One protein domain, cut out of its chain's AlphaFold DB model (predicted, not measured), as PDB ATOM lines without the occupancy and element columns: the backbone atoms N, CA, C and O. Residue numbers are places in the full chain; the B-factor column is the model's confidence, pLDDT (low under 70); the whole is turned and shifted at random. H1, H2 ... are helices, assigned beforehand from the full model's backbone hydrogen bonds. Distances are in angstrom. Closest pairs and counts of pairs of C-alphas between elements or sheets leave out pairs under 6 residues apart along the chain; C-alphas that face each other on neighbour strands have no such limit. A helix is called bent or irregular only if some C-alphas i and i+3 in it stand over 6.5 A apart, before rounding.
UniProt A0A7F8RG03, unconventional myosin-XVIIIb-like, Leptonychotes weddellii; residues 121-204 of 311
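This is residues 121 to 204 of the 311 residues of the protein "unconventional myosin-XVIIIb-like" of Leptonychotes weddellii (UniProt A0A7F8RG03). Two helical lobes stand at opposite ends of a flat shape, joined by a long loop: irregular H1 and H2 make a V at one end, and the long helices H3 and H5 pack slantwise on each other at the other, with short H4 at the corner between them. The loop, residues 146 to 161, passes through the middle between the lobes. The printed part has 84 residues, with five named helices in the order H1 to H5, no named strand, and the class all helix. It is only just compact, close to loose, with a radius of gyration of the C-alphas of 13.8 A, and spans 42 by 33 by 14 A.

H1, residues 121 to 130, begins at C-alpha 121 (-7.353, 42.818, 26.749) and measures 14.3 A; it is only just irregular, with C-alphas 123 and 126 6.8 A apart. H2, residues 135 to 145, measures 15.2 A and is only just irregular, with C-alphas 140 and 143 7.0 A apart. H3, residues 162 to 177, measures 22.6 A, and H4, residues 179 to 183, 6.3 A. H5, residues 187 to 202, measures 22.9 A and ends at C-alpha 202 (7.616, 31.759, 0.391).

H1 and H2 touch at a steep tilt of 65 degrees, opposite ways; their closest C-alphas, Gln 130 and Arg 138, are 5.0 A apart. H2 and H3 are apart. H3 and H5 touch at a steep tilt of 38 degrees, opposite ways; their closest C-alphas, Val 171 and Ala 197, are 4.8 A apart. H3 and H4 meet only through their link. H4 and H5 touch only at the corner, H5 with residues 189 to 190 alone; the closest C-alphas, Ala 181 and Ser 189, are 5.9 A apart. Each O i to N i+4 pair is within hydrogen-bond range in H3, H4 and H5, against 3 of 6 in H1 and 4 of 7 in H2.

The C-alphas farthest apart, Lys 133 and Arg 203, are 42.1 A apart. The printed part has no cut. The link from H2 to H3 is long. Mean pLDDT of the printed part is 85.0; residues 179 to 183 are under 70.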
ATOM      1  N   SER A 121      -7.395  41.387  27.061       88.56
ATOM      2  CA  SER A 121      -7.353  42.818  26.749       88.56
ATOM      3  C   SER A 121      -6.816  43.084  25.343       88.56
ATOM      4  O   SER A 121      -7.341  43.940  24.640       88.56
ATOM      5  N   ALA A 122      -5.812  42.327  24.888       84.25
ATOM      6  CA  ALA A 122      -5.292  42.449  23.525       84.25
ATOM      7  C   ALA A 122      -6.295  41.981  22.452       84.25
ATOM      8  O   ALA A 122      -6.253  42.473  21.324       84.25
ATOM      9  N   LEU A 123      -7.201  41.055  22.786       80.25
ATOM     10  CA  LEU A 123      -8.255  40.589  21.878       80.25
ATOM     11  C   LEU A 123      -9.398  41.603  21.736       80.25
ATOM     12  O   LEU A 123      -9.951  41.734  20.641       80.25
ATOM     13  N   ASP A 124      -9.716  42.325  22.812       86.31
ATOM     14  CA  ASP A 124     -10.850  43.255  22.863       86.31
ATOM     15  C   ASP A 124     -10.457  44.701  22.523       86.31
ATOM     16  O   ASP A 124     -11.253  45.443  21.940       86.31
ATOM     17  N   ALA A 125      -9.203  45.093  22.779       90.44
ATOM     18  CA  ALA A 125      -8.675  46.424  22.469       90.44
ATOM     19  C   ALA A 125      -8.969  46.910  21.034       90.44
ATOM     20  O   ALA A 125      -9.325  48.081  20.885       90.44
ATOM     21  N   PRO A 126      -8.903  46.078  19.969       89.38
ATOM     22  CA  PRO A 126      -9.248  46.522  18.623       89.38
ATOM     23  C   PRO A 126     -10.652  47.124  18.505       89.38
ATOM     24  O   PRO A 126     -10.819  48.071  17.741       89.38
ATOM     25  N   GLN A 127     -11.645  46.626  19.252       88.69
ATOM     26  CA  GLN A 127     -13.013  47.160  19.209       88.69
ATOM     27  C   GLN A 127     -13.068  48.591  19.754       88.69
ATOM     28  O   GLN A 127     -13.674  49.470  19.144       88.69
ATOM     29  N   VAL A 128     -12.368  48.841  20.862       93.06
ATOM     30  CA  VAL A 128     -12.270  50.168  21.485       93.06
ATOM     31  C   VAL A 128     -11.484  51.128  20.589       93.06
ATOM     32  O   VAL A 128     -11.900  52.261  20.360       93.06
ATOM     33  N   LEU A 129     -10.366  50.668  20.022       93.38
ATOM     34  CA  LEU A 129      -9.492  51.490  19.180       93.38
ATOM     35  C   LEU A 129     -10.162  51.885  17.854       93.38
ATOM     36  O   LEU A 129      -9.938  52.989  17.358       93.38
ATOM     37  N   GLN A 130     -11.047  51.038  17.318       91.69
ATOM     38  CA  GLN A 130     -11.898  51.359  16.162       91.69
ATOM     39  C   GLN A 130     -12.924  52.461  16.453       91.69
ATOM     40  O   GLN A 130     -13.367  53.139  15.529       91.69
ATOM     41  N   GLN A 131     -13.291  52.655  17.719       93.25
ATOM     42  CA  GLN A 131     -14.234  53.683  18.169       93.25
ATOM     43  C   GLN A 131     -13.528  54.927  18.731       93.25
ATOM     44  O   GLN A 131     -14.168  55.803  19.311       93.25
ATOM     45  N   SER A 132     -12.205  55.022  18.565       96.12
ATOM     46  CA  SER A 132     -11.430  56.158  19.053       96.12
ATOM     47  C   SER A 132     -11.940  57.484  18.480       96.12
ATOM     48  O   SER A 132     -12.221  57.603  17.285       96.12
ATOM     49  N   LYS A 133     -11.995  58.509  19.338       96.31
ATOM     50  CA  LYS A 133     -12.279  59.898  18.937       96.31
ATOM     51  C   LYS A 133     -11.115  60.538  18.177       96.31
ATOM     52  O   LYS A 133     -11.316  61.533  17.493       96.31
ATOM     53  N   ARG A 134      -9.909  59.978  18.307       97.69
ATOM     54  CA  ARG A 134      -8.721  60.421  17.577       97.69
ATOM     55  C   ARG A 134      -8.699  59.783  16.200       97.69
ATOM     56  O   ARG A 134      -8.687  58.552  16.099       97.69
ATOM     57  N   GLU A 135      -8.667  60.611  15.166       95.94
ATOM     58  CA  GLU A 135      -8.736  60.151  13.784       95.94
ATOM     59  C   GLU A 135      -7.545  59.263  13.424       95.94
ATOM     60  O   GLU A 135      -7.761  58.182  12.886       95.94
ATOM     61  N   GLU A 136      -6.327  59.644  13.826       95.75
ATOM     62  CA  GLU A 136      -5.099  58.874  13.545       95.75
ATOM     63  C   GLU A 136      -5.160  57.442  14.099       95.75
ATOM     64  O   GLU A 136      -4.668  56.488  13.496       95.75
ATOM     65  N   VAL A 137      -5.765  57.286  15.281       94.50
ATOM     66  CA  VAL A 137      -5.939  55.971  15.904       94.50
ATOM     67  C   VAL A 137      -7.022  55.210  15.155       94.50
ATOM     68  O   VAL A 137      -6.802  54.081  14.727       94.50
ATOM     69  N   ARG A 138      -8.185  55.826  14.936       93.81
ATOM     70  CA  ARG A 138      -9.301  55.178  14.244       93.81
ATOM     71  C   ARG A 138      -8.902  54.699  12.843       93.81
ATOM     72  O   ARG A 138      -9.206  53.557  12.491       93.81
ATOM     73  N   SER A 139      -8.179  55.515  12.076       91.94
ATOM     74  CA  SER A 139      -7.729  55.187  10.717       91.94
ATOM     75  C   SER A 139      -6.770  53.995  10.677       91.94
ATOM     76  O   SER A 139      -6.779  53.246   9.703       91.94
ATOM     77  N   LEU A 140      -5.986  53.760  11.737       89.31
ATOM     78  CA  LEU A 140      -5.082  52.611  11.831       89.31
ATOM     79  C   LEU A 140      -5.834  51.280  12.030       89.31
ATOM     80  O   LEU A 140      -5.415  50.241  11.514       89.31
ATOM     81  N   PHE A 141      -6.953  51.294  12.764       89.12
ATOM     82  CA  PHE A 141      -7.680  50.071  13.141       89.12
ATOM     83  C   PHE A 141      -8.915  49.779  12.277       89.12
ATOM     84  O   PHE A 141      -9.329  48.618  12.179       89.12
ATOM     85  N   GLN A 142      -9.496  50.789  11.626       88.19
ATOM     86  CA  GLN A 142     -10.705  50.644  10.810       88.19
ATOM     87  C   GLN A 142     -10.530  49.717   9.586       88.19
ATOM     88  O   GLN A 142     -11.402  48.868   9.380       88.19
ATOM     89  N   PRO A 143      -9.429  49.768   8.802       86.06
ATOM     90  CA  PRO A 143      -9.234  48.852   7.674       86.06
ATOM     91  C   PRO A 143      -9.228  47.381   8.108       86.06
ATOM     92  O   PRO A 143      -9.811  46.517   7.451       86.06
ATOM     93  N   ARG A 144      -8.639  47.108   9.278       83.56
ATOM     94  CA  ARG A 144      -8.492  45.762   9.847       83.56
ATOM     95  C   ARG A 144      -9.791  45.206  10.425       83.56
ATOM     96  O   ARG A 144      -9.907  43.994  10.582       83.56
ATOM     97  N   ALA A 145     -10.791  46.043  10.704       83.94
ATOM     98  CA  ALA A 145     -12.090  45.594  11.215       83.94
ATOM     99  C   ALA A 145     -12.773  44.585  10.274       83.94
ATOM    100  O   ALA A 145     -13.396  43.627  10.735       83.94
ATOM    101  N   LYS A 146     -12.586  44.774   8.960       81.62
ATOM    102  CA  LYS A 146     -13.147  43.939   7.887       81.62
ATOM    103  C   LYS A 146     -12.441  42.587   7.736       81.62
ATOM    104  O   LYS A 146     -12.934  41.716   7.023       81.62
ATOM    105  N   LEU A 147     -11.284  42.407   8.377       80.31
ATOM    106  CA  LEU A 147     -10.520  41.167   8.325       80.31
ATOM    107  C   LEU A 147     -10.975  40.196   9.428       80.31
ATOM    108  O   LEU A 147     -11.308  40.635  10.541       80.31
ATOM    109  N   PRO A 148     -10.933  38.872   9.168       78.06
ATOM    110  CA  PRO A 148     -11.102  37.865  10.210       78.06
ATOM    111  C   PRO A 148     -10.145  38.126  11.385       78.06
ATOM    112  O   PRO A 148      -9.010  38.531  11.128       78.06
ATOM    113  N   PRO A 149     -10.532  37.861  12.650       77.06
ATOM    114  CA  PRO A 149      -9.725  38.201  13.828       77.06
ATOM    115  C   PRO A 149      -8.256  37.767  13.745       77.06
ATOM    116  O   PRO A 149      -7.363  38.563  14.014       77.06
ATOM    117  N   VAL A 150      -8.002  36.546  13.269       75.94
ATOM    118  CA  VAL A 150      -6.653  35.987  13.090       75.94
ATOM    119  C   VAL A 150      -5.800  36.740  12.054       75.94
ATOM    120  O   VAL A 150      -4.581  36.787  12.166       75.94
ATOM    121  N   CYS A 151      -6.429  37.384  11.070       77.94
ATOM    122  CA  CYS A 151      -5.752  38.178  10.044       77.94
ATOM    123  C   CYS A 151      -5.492  39.627  10.485       77.94
ATOM    124  O   CYS A 151      -4.727  40.321   9.826       77.94
ATOM    125  N   ARG A 152      -6.098  40.109  11.582       80.75
ATOM    126  CA  ARG A 152      -5.983  41.520  12.008       80.75
ATOM    127  C   ARG A 152      -4.584  41.901  12.491       80.75
ATOM    128  O   ARG A 152      -4.241  43.078  12.466       80.75
ATOM    129  N   ALA A 153      -3.792  40.924  12.929       76.81
ATOM    130  CA  ALA A 153      -2.398  41.127  13.319       76.81
ATOM    131  C   ALA A 153      -1.433  41.133  12.118       76.81
ATOM    132  O   ALA A 153      -0.271  41.494  12.273       76.81
ATOM    133  N   VAL A 154      -1.899  40.748  10.924       79.38
ATOM    134  CA  VAL A 154      -1.066  40.651   9.722       79.38
ATOM    135  C   VAL A 154      -1.166  41.943   8.921       79.38
ATOM    136  O   VAL A 154      -2.247  42.326   8.476       79.38
ATOM    137  N   ALA A 155      -0.033  42.613   8.732       78.38
ATOM    138  CA  ALA A 155       0.061  43.801   7.890       78.38
ATOM    139  C   ALA A 155       0.170  43.435   6.396       78.38
ATOM    140  O   ALA A 155       0.664  42.363   6.045       78.38
ATOM    141  N   GLY A 156      -0.248  44.346   5.508       78.50
ATOM    142  CA  GLY A 156      -0.036  44.218   4.062       78.50
ATOM    143  C   GLY A 156      -1.074  43.354   3.339       78.50
ATOM    144  O   GLY A 156      -0.844  42.939   2.201       78.50
ATOM    145  N   LEU A 157      -2.218  43.086   3.975       81.81
ATOM    146  CA  LEU A 157      -3.358  42.391   3.363       81.81
ATOM    147  C   LEU A 157      -4.277  43.334   2.571       81.81
ATOM    148  O   LEU A 157      -5.205  42.868   1.911       81.81
ATOM    149  N   GLU A 158      -4.015  44.638   2.630       80.38
ATOM    150  CA  GLU A 158      -4.813  45.712   2.041       80.38
ATOM    151  C   GLU A 158      -4.505  45.969   0.552       80.38
ATOM    152  O   GLU A 158      -5.213  46.728  -0.106       80.38
ATOM    153  N   GLY A 159      -3.451  45.355   0.004       80.25
ATOM    154  CA  GLY A 159      -3.026  45.585  -1.377       80.25
ATOM    155  C   GLY A 159      -4.014  45.043  -2.419       80.25
ATOM    156  O   GLY A 159      -4.508  43.921  -2.305       80.25
ATOM    157  N   THR A 160      -4.253  45.822  -3.475       85.56
ATOM    158  CA  THR A 160      -5.230  45.516  -4.537       85.56
ATOM    159  C   THR A 160      -4.619  44.907  -5.801       85.56
ATOM    160  O   THR A 160      -5.354  44.429  -6.661       85.56
ATOM    161  N   SER A 161      -3.287  44.883  -5.932       91.50
ATOM    162  CA  SER A 161      -2.628  44.266  -7.088       91.50
ATOM    163  C   SER A 161      -2.868  42.752  -7.137       91.50
ATOM    164  O   SER A 161      -3.036  42.106  -6.102       91.50
ATOM    165  N   GLN A 162      -2.820  42.149  -8.331       89.19
ATOM    166  CA  GLN A 162      -3.005  40.699  -8.497       89.19
ATOM    167  C   GLN A 162      -2.046  39.885  -7.610       89.19
ATOM    168  O   GLN A 162      -2.463  38.936  -6.947       89.19
ATOM    169  N   GLN A 163      -0.779  40.301  -7.526       86.88
ATOM    170  CA  GLN A 163       0.219  39.683  -6.648       86.88
ATOM    171  C   GLN A 163      -0.119  39.875  -5.159       86.88
ATOM    172  O   GLN A 163       0.056  38.960  -4.354       86.88
ATOM    173  N   ALA A 164      -0.621  41.047  -4.755       87.38
ATOM    174  CA  ALA A 164      -1.077  41.273  -3.384       87.38
ATOM    175  C   ALA A 164      -2.283  40.390  -3.025       87.38
ATOM    176  O   ALA A 164      -2.282  39.762  -1.965       87.38
ATOM    177  N   LEU A 165      -3.251  40.248  -3.931       88.56
ATOM    178  CA  LEU A 165      -4.413  39.379  -3.748       88.56
ATOM    179  C   LEU A 165      -4.022  37.900  -3.650       88.56
ATOM    180  O   LEU A 165      -4.542  37.192  -2.785       88.56
ATOM    181  N   GLN A 166      -3.078  37.434  -4.476       87.81
ATOM    182  CA  GLN A 166      -2.550  36.066  -4.406       87.81
ATOM    183  C   GLN A 166      -1.881  35.784  -3.054       87.81
ATOM    184  O   GLN A 166      -2.202  34.780  -2.411       87.81
ATOM    185  N   ARG A 167      -1.018  36.695  -2.578       87.25
ATOM    186  CA  ARG A 167      -0.385  36.605  -1.249       87.25
ATOM    187  C   ARG A 167      -1.431  36.601  -0.131       87.25
ATOM    188  O   ARG A 167      -1.440  35.697   0.700       87.25
ATOM    189  N   SER A 168      -2.374  37.544  -0.162       88.06
ATOM    190  CA  SER A 168      -3.477  37.642   0.805       88.06
ATOM    191  C   SER A 168      -4.361  36.387   0.817       88.06
ATOM    192  O   SER A 168      -4.804  35.934   1.873       88.06
ATOM    193  N   CYS A 169      -4.613  35.776  -0.345       87.81
ATOM    194  CA  CYS A 169      -5.348  34.516  -0.445       87.81
ATOM    195  C   CYS A 169      -4.575  33.347   0.185       87.81
ATOM    196  O   CYS A 169      -5.167  32.563   0.927       87.81
ATOM    197  N   ALA A 170      -3.265  33.237  -0.066       87.12
ATOM    198  CA  ALA A 170      -2.425  32.195   0.528       87.12
ATOM    199  C   ALA A 170      -2.405  32.290   2.062       87.12
ATOM    200  O   ALA A 170      -2.613  31.284   2.742       87.12
ATOM    201  N   VAL A 171      -2.261  33.509   2.588       88.44
ATOM    202  CA  VAL A 171      -2.301  33.794   4.027       88.44
ATOM    203  C   VAL A 171      -3.658  33.413   4.627       88.44
ATOM    204  O   VAL A 171      -3.724  32.638   5.580       88.44
ATOM    205  N   ARG A 172      -4.766  33.877   4.033       86.38
ATOM    206  CA  ARG A 172      -6.121  33.539   4.503       86.38
ATOM    207  C   ARG A 172      -6.400  32.035   4.470       86.38
ATOM    208  O   ARG A 172      -7.052  31.525   5.376       86.38
ATOM    209  N   ARG A 173      -5.896  31.319   3.460       86.38
ATOM    210  CA  ARG A 173      -6.048  29.861   3.344       86.38
ATOM    211  C   ARG A 173      -5.312  29.118   4.456       86.38
ATOM    212  O   ARG A 173      -5.895  28.211   5.040       86.38
ATOM    213  N   ALA A 174      -4.081  29.524   4.772       84.44
ATOM    214  CA  ALA A 174      -3.331  28.957   5.892       84.44
ATOM    215  C   ALA A 174      -4.089  29.159   7.215       84.44
ATOM    216  O   ALA A 174      -4.326  28.203   7.950       84.44
ATOM    217  N   PHE A 175      -4.603  30.370   7.458       82.75
ATOM    218  CA  PHE A 175      -5.414  30.647   8.644       82.75
ATOM    219  C   PHE A 175      -6.709  29.823   8.713       82.75
ATOM    220  O   PHE A 175      -7.070  29.337   9.784       82.75
ATOM    221  N   ALA A 176      -7.394  29.629   7.582       81.62
ATOM    222  CA  ALA A 176      -8.616  28.830   7.519       81.62
ATOM    223  C   ALA A 176      -8.371  27.342   7.820       81.62
ATOM    224  O   ALA A 176      -9.218  26.704   8.443       81.62
ATOM    225  N   SER A 177      -7.209  26.793   7.437       73.50
ATOM    226  CA  SER A 177      -6.877  25.384   7.698       73.50
ATOM    227  C   SER A 177      -6.672  25.032   9.177       73.50
ATOM    228  O   SER A 177      -6.756  23.859   9.525       73.50
ATOM    229  N   SER A 178      -6.472  26.016  10.063       71.75
ATOM    230  CA  SER A 178      -6.257  25.793  11.505       71.75
ATOM    231  C   SER A 178      -7.326  26.473  12.369       71.75
ATOM    232  O   SER A 178      -7.058  27.174  13.347       71.75
ATOM    233  N   PHE A 179      -8.592  26.265  12.004       64.81
ATOM    234  CA  PHE A 179      -9.737  26.891  12.668       64.81
ATOM    235  C   PHE A 179      -9.837  26.568  14.170       64.81
ATOM    236  O   PHE A 179     -10.232  27.415  14.973       64.81
ATOM    237  N   ALA A 180      -9.437  25.358  14.571       65.06
ATOM    238  CA  ALA A 180      -9.469  24.933  15.967       65.06
ATOM    239  C   ALA A 180      -8.460  25.703  16.841       65.06
ATOM    240  O   ALA A 180      -8.796  26.081  17.960       65.06
ATOM    241  N   ALA A 181      -7.266  26.008  16.323       62.91
ATOM    242  CA  ALA A 181      -6.280  26.838  17.018       62.91
ATOM    243  C   ALA A 181      -6.782  28.276  17.220       62.91
ATOM    244  O   ALA A 181      -6.682  28.832  18.313       62.91
ATOM    245  N   VAL A 182      -7.405  28.849  16.184       62.81
ATOM    246  CA  VAL A 182      -7.971  30.206  16.229       62.81
ATOM    247  C   VAL A 182      -9.106  30.305  17.253       62.81
ATOM    248  O   VAL A 182      -9.158  31.267  18.017       62.81
ATOM    249  N   LYS A 183      -9.982  29.294  17.326       63.53
ATOM    250  CA  LYS A 183     -11.060  29.236  18.328       63.53
ATOM    251  C   LYS A 183     -10.546  29.153  19.763       63.53
ATOM    252  O   LYS A 183     -11.160  29.727  20.656       63.53
ATOM    253  N   ARG A 184      -9.432  28.453  19.987       71.00
ATOM    254  CA  ARG A 184      -8.864  28.255  21.328       71.00
ATOM    255  C   ARG A 184      -8.168  29.496  21.892       71.00
ATOM    256  O   ARG A 184      -7.792  29.459  23.056       71.00
ATOM    257  N   LYS A 185      -8.023  30.578  21.108       78.25
ATOM    258  CA  LYS A 185      -7.283  31.800  21.488       78.25
ATOM    259  C   LYS A 185      -5.856  31.489  21.970       78.25
ATOM    260  O   LYS A 185      -5.325  32.200  22.808       78.25
ATOM    261  N   ALA A 186      -5.266  30.418  21.451       86.19
ATOM    262  CA  ALA A 186      -4.030  29.842  21.957       86.19
ATOM    263  C   ALA A 186      -2.813  30.584  21.348       86.19
ATOM    264  O   ALA A 186      -2.645  30.526  20.122       86.19
ATOM    265  N   PRO A 187      -2.030  31.357  22.132       87.88
ATOM    266  CA  PRO A 187      -1.002  32.247  21.587       87.88
ATOM    267  C   PRO A 187       0.112  31.523  20.827       87.88
ATOM    268  O   PRO A 187       0.516  31.990  19.759       87.88
ATOM    269  N   CYS A 188       0.585  30.370  21.309       90.94
ATOM    270  CA  CYS A 188       1.668  29.646  20.644       90.94
ATOM    271  C   CYS A 188       1.207  29.094  19.285       90.94
ATOM    272  O   CYS A 188       1.898  29.239  18.273       90.94
ATOM    273  N   SER A 189      -0.021  28.579  19.212       86.25
ATOM    274  CA  SER A 189      -0.641  28.141  17.961       86.25
ATOM    275  C   SER A 189      -0.852  29.293  16.973       86.25
ATOM    276  O   SER A 189      -0.783  29.077  15.763       86.25
ATOM    277  N   GLN A 190      -1.104  30.519  17.444       84.69
ATOM    278  CA  GLN A 190      -1.195  31.696  16.571       84.69
ATOM    279  C   GLN A 190       0.160  32.055  15.951       84.69
ATOM    280  O   GLN A 190       0.205  32.356  14.758       84.69
ATOM    281  N   ILE A 191       1.251  31.976  16.723       88.00
ATOM    282  CA  ILE A 191       2.620  32.182  16.222       88.00
ATOM    283  C   ILE A 191       2.939  31.149  15.138       88.00
ATOM    284  O   ILE A 191       3.343  31.520  14.034       88.00
ATOM    285  N   LYS A 192       2.674  29.863  15.413       87.88
ATOM    286  CA  LYS A 192       2.829  28.785  14.427       87.88
ATOM    287  C   LYS A 192       2.061  29.091  13.143       87.88
ATOM    288  O   LYS A 192       2.615  29.044  12.051       87.88
ATOM    289  N   LEU A 193       0.789  29.455  13.269       85.50
ATOM    290  CA  LEU A 193      -0.084  29.679  12.123       85.50
ATOM    291  C   LEU A 193       0.372  30.859  11.249       85.50
ATOM    292  O   LEU A 193       0.231  30.815  10.026       85.50
ATOM    293  N   GLN A 194       0.946  31.902  11.858       86.62
ATOM    294  CA  GLN A 194       1.593  32.991  11.122       86.62
ATOM    295  C   GLN A 194       2.843  32.503  10.373       86.62
ATOM    296  O   GLN A 194       3.036  32.874   9.213       86.62
ATOM    297  N   MET A 195       3.652  31.638  10.992       89.50
ATOM    298  CA  MET A 195       4.828  31.038  10.355       89.50
ATOM    299  C   MET A 195       4.449  30.108   9.190       89.50
ATOM    300  O   MET A 195       5.072  30.162   8.128       89.50
ATOM    301  N   ASP A 196       3.382  29.321   9.334       87.81
ATOM    302  CA  ASP A 196       2.833  28.471   8.270       87.81
ATOM    303  C   ASP A 196       2.318  29.310   7.091       87.81
ATOM    304  O   ASP A 196       2.569  28.995   5.923       87.81
ATOM    305  N   ALA A 197       1.626  30.417   7.384       88.25
ATOM    306  CA  ALA A 197       1.166  31.360   6.369       88.25
ATOM    307  C   ALA A 197       2.343  31.987   5.605       88.25
ATOM    308  O   ALA A 197       2.320  32.020   4.372       88.25
ATOM    309  N   LEU A 198       3.387  32.428   6.316       90.12
ATOM    310  CA  LEU A 198       4.608  32.965   5.714       90.12
ATOM    311  C   LEU A 198       5.313  31.915   4.848       90.12
ATOM    312  O   LEU A 198       5.621  32.176   3.686       90.12
ATOM    313  N   THR A 199       5.489  30.703   5.369       90.56
ATOM    314  CA  THR A 199       6.104  29.582   4.647       90.56
ATOM    315  C   THR A 199       5.328  29.244   3.373       90.56
ATOM    316  O   THR A 199       5.923  29.016   2.321       90.56
ATOM    317  N   SER A 200       3.992  29.265   3.423       89.19
ATOM    318  CA  SER A 200       3.129  29.050   2.254       89.19
ATOM    319  C   SER A 200       3.317  30.120   1.174       89.19
ATOM    320  O   SER A 200       3.305  29.798  -0.016       89.19
ATOM    321  N   VAL A 201       3.523  31.383   1.564       90.25
ATOM    322  CA  VAL A 201       3.831  32.478   0.628       90.25
ATOM    323  C   VAL A 201       5.226  32.300   0.023       90.25
ATOM    324  O   VAL A 201       5.371  32.393  -1.198       90.25
ATOM    325  N   ILE A 202       6.233  31.984   0.843       91.94
ATOM    326  CA  ILE A 202       7.616  31.759   0.391       91.94
ATOM    327  C   ILE A 202       7.677  30.607  -0.620       91.94
ATOM    328  O   ILE A 202       8.236  30.778  -1.698       91.94
ATOM    329  N   ARG A 203       7.015  29.474  -0.341       89.75
ATOM    330  CA  ARG A 203       6.976  28.293  -1.232       89.75
ATOM    331  C   ARG A 203       6.361  28.552  -2.611       89.75
ATOM    332  O   ARG A 203       6.535  27.740  -3.509       89.75
ATOM    333  N   ARG A 204       5.600  29.636  -2.774       87.31
ATOM    334  CA  ARG A 204       4.947  30.025  -4.039       87.31
ATOM    335  C   ARG A 204       5.667  31.170  -4.748       87.31
ATOM    336  O   ARG A 204       5.154  31.686  -5.736       87.31
TER     337      ARG A 204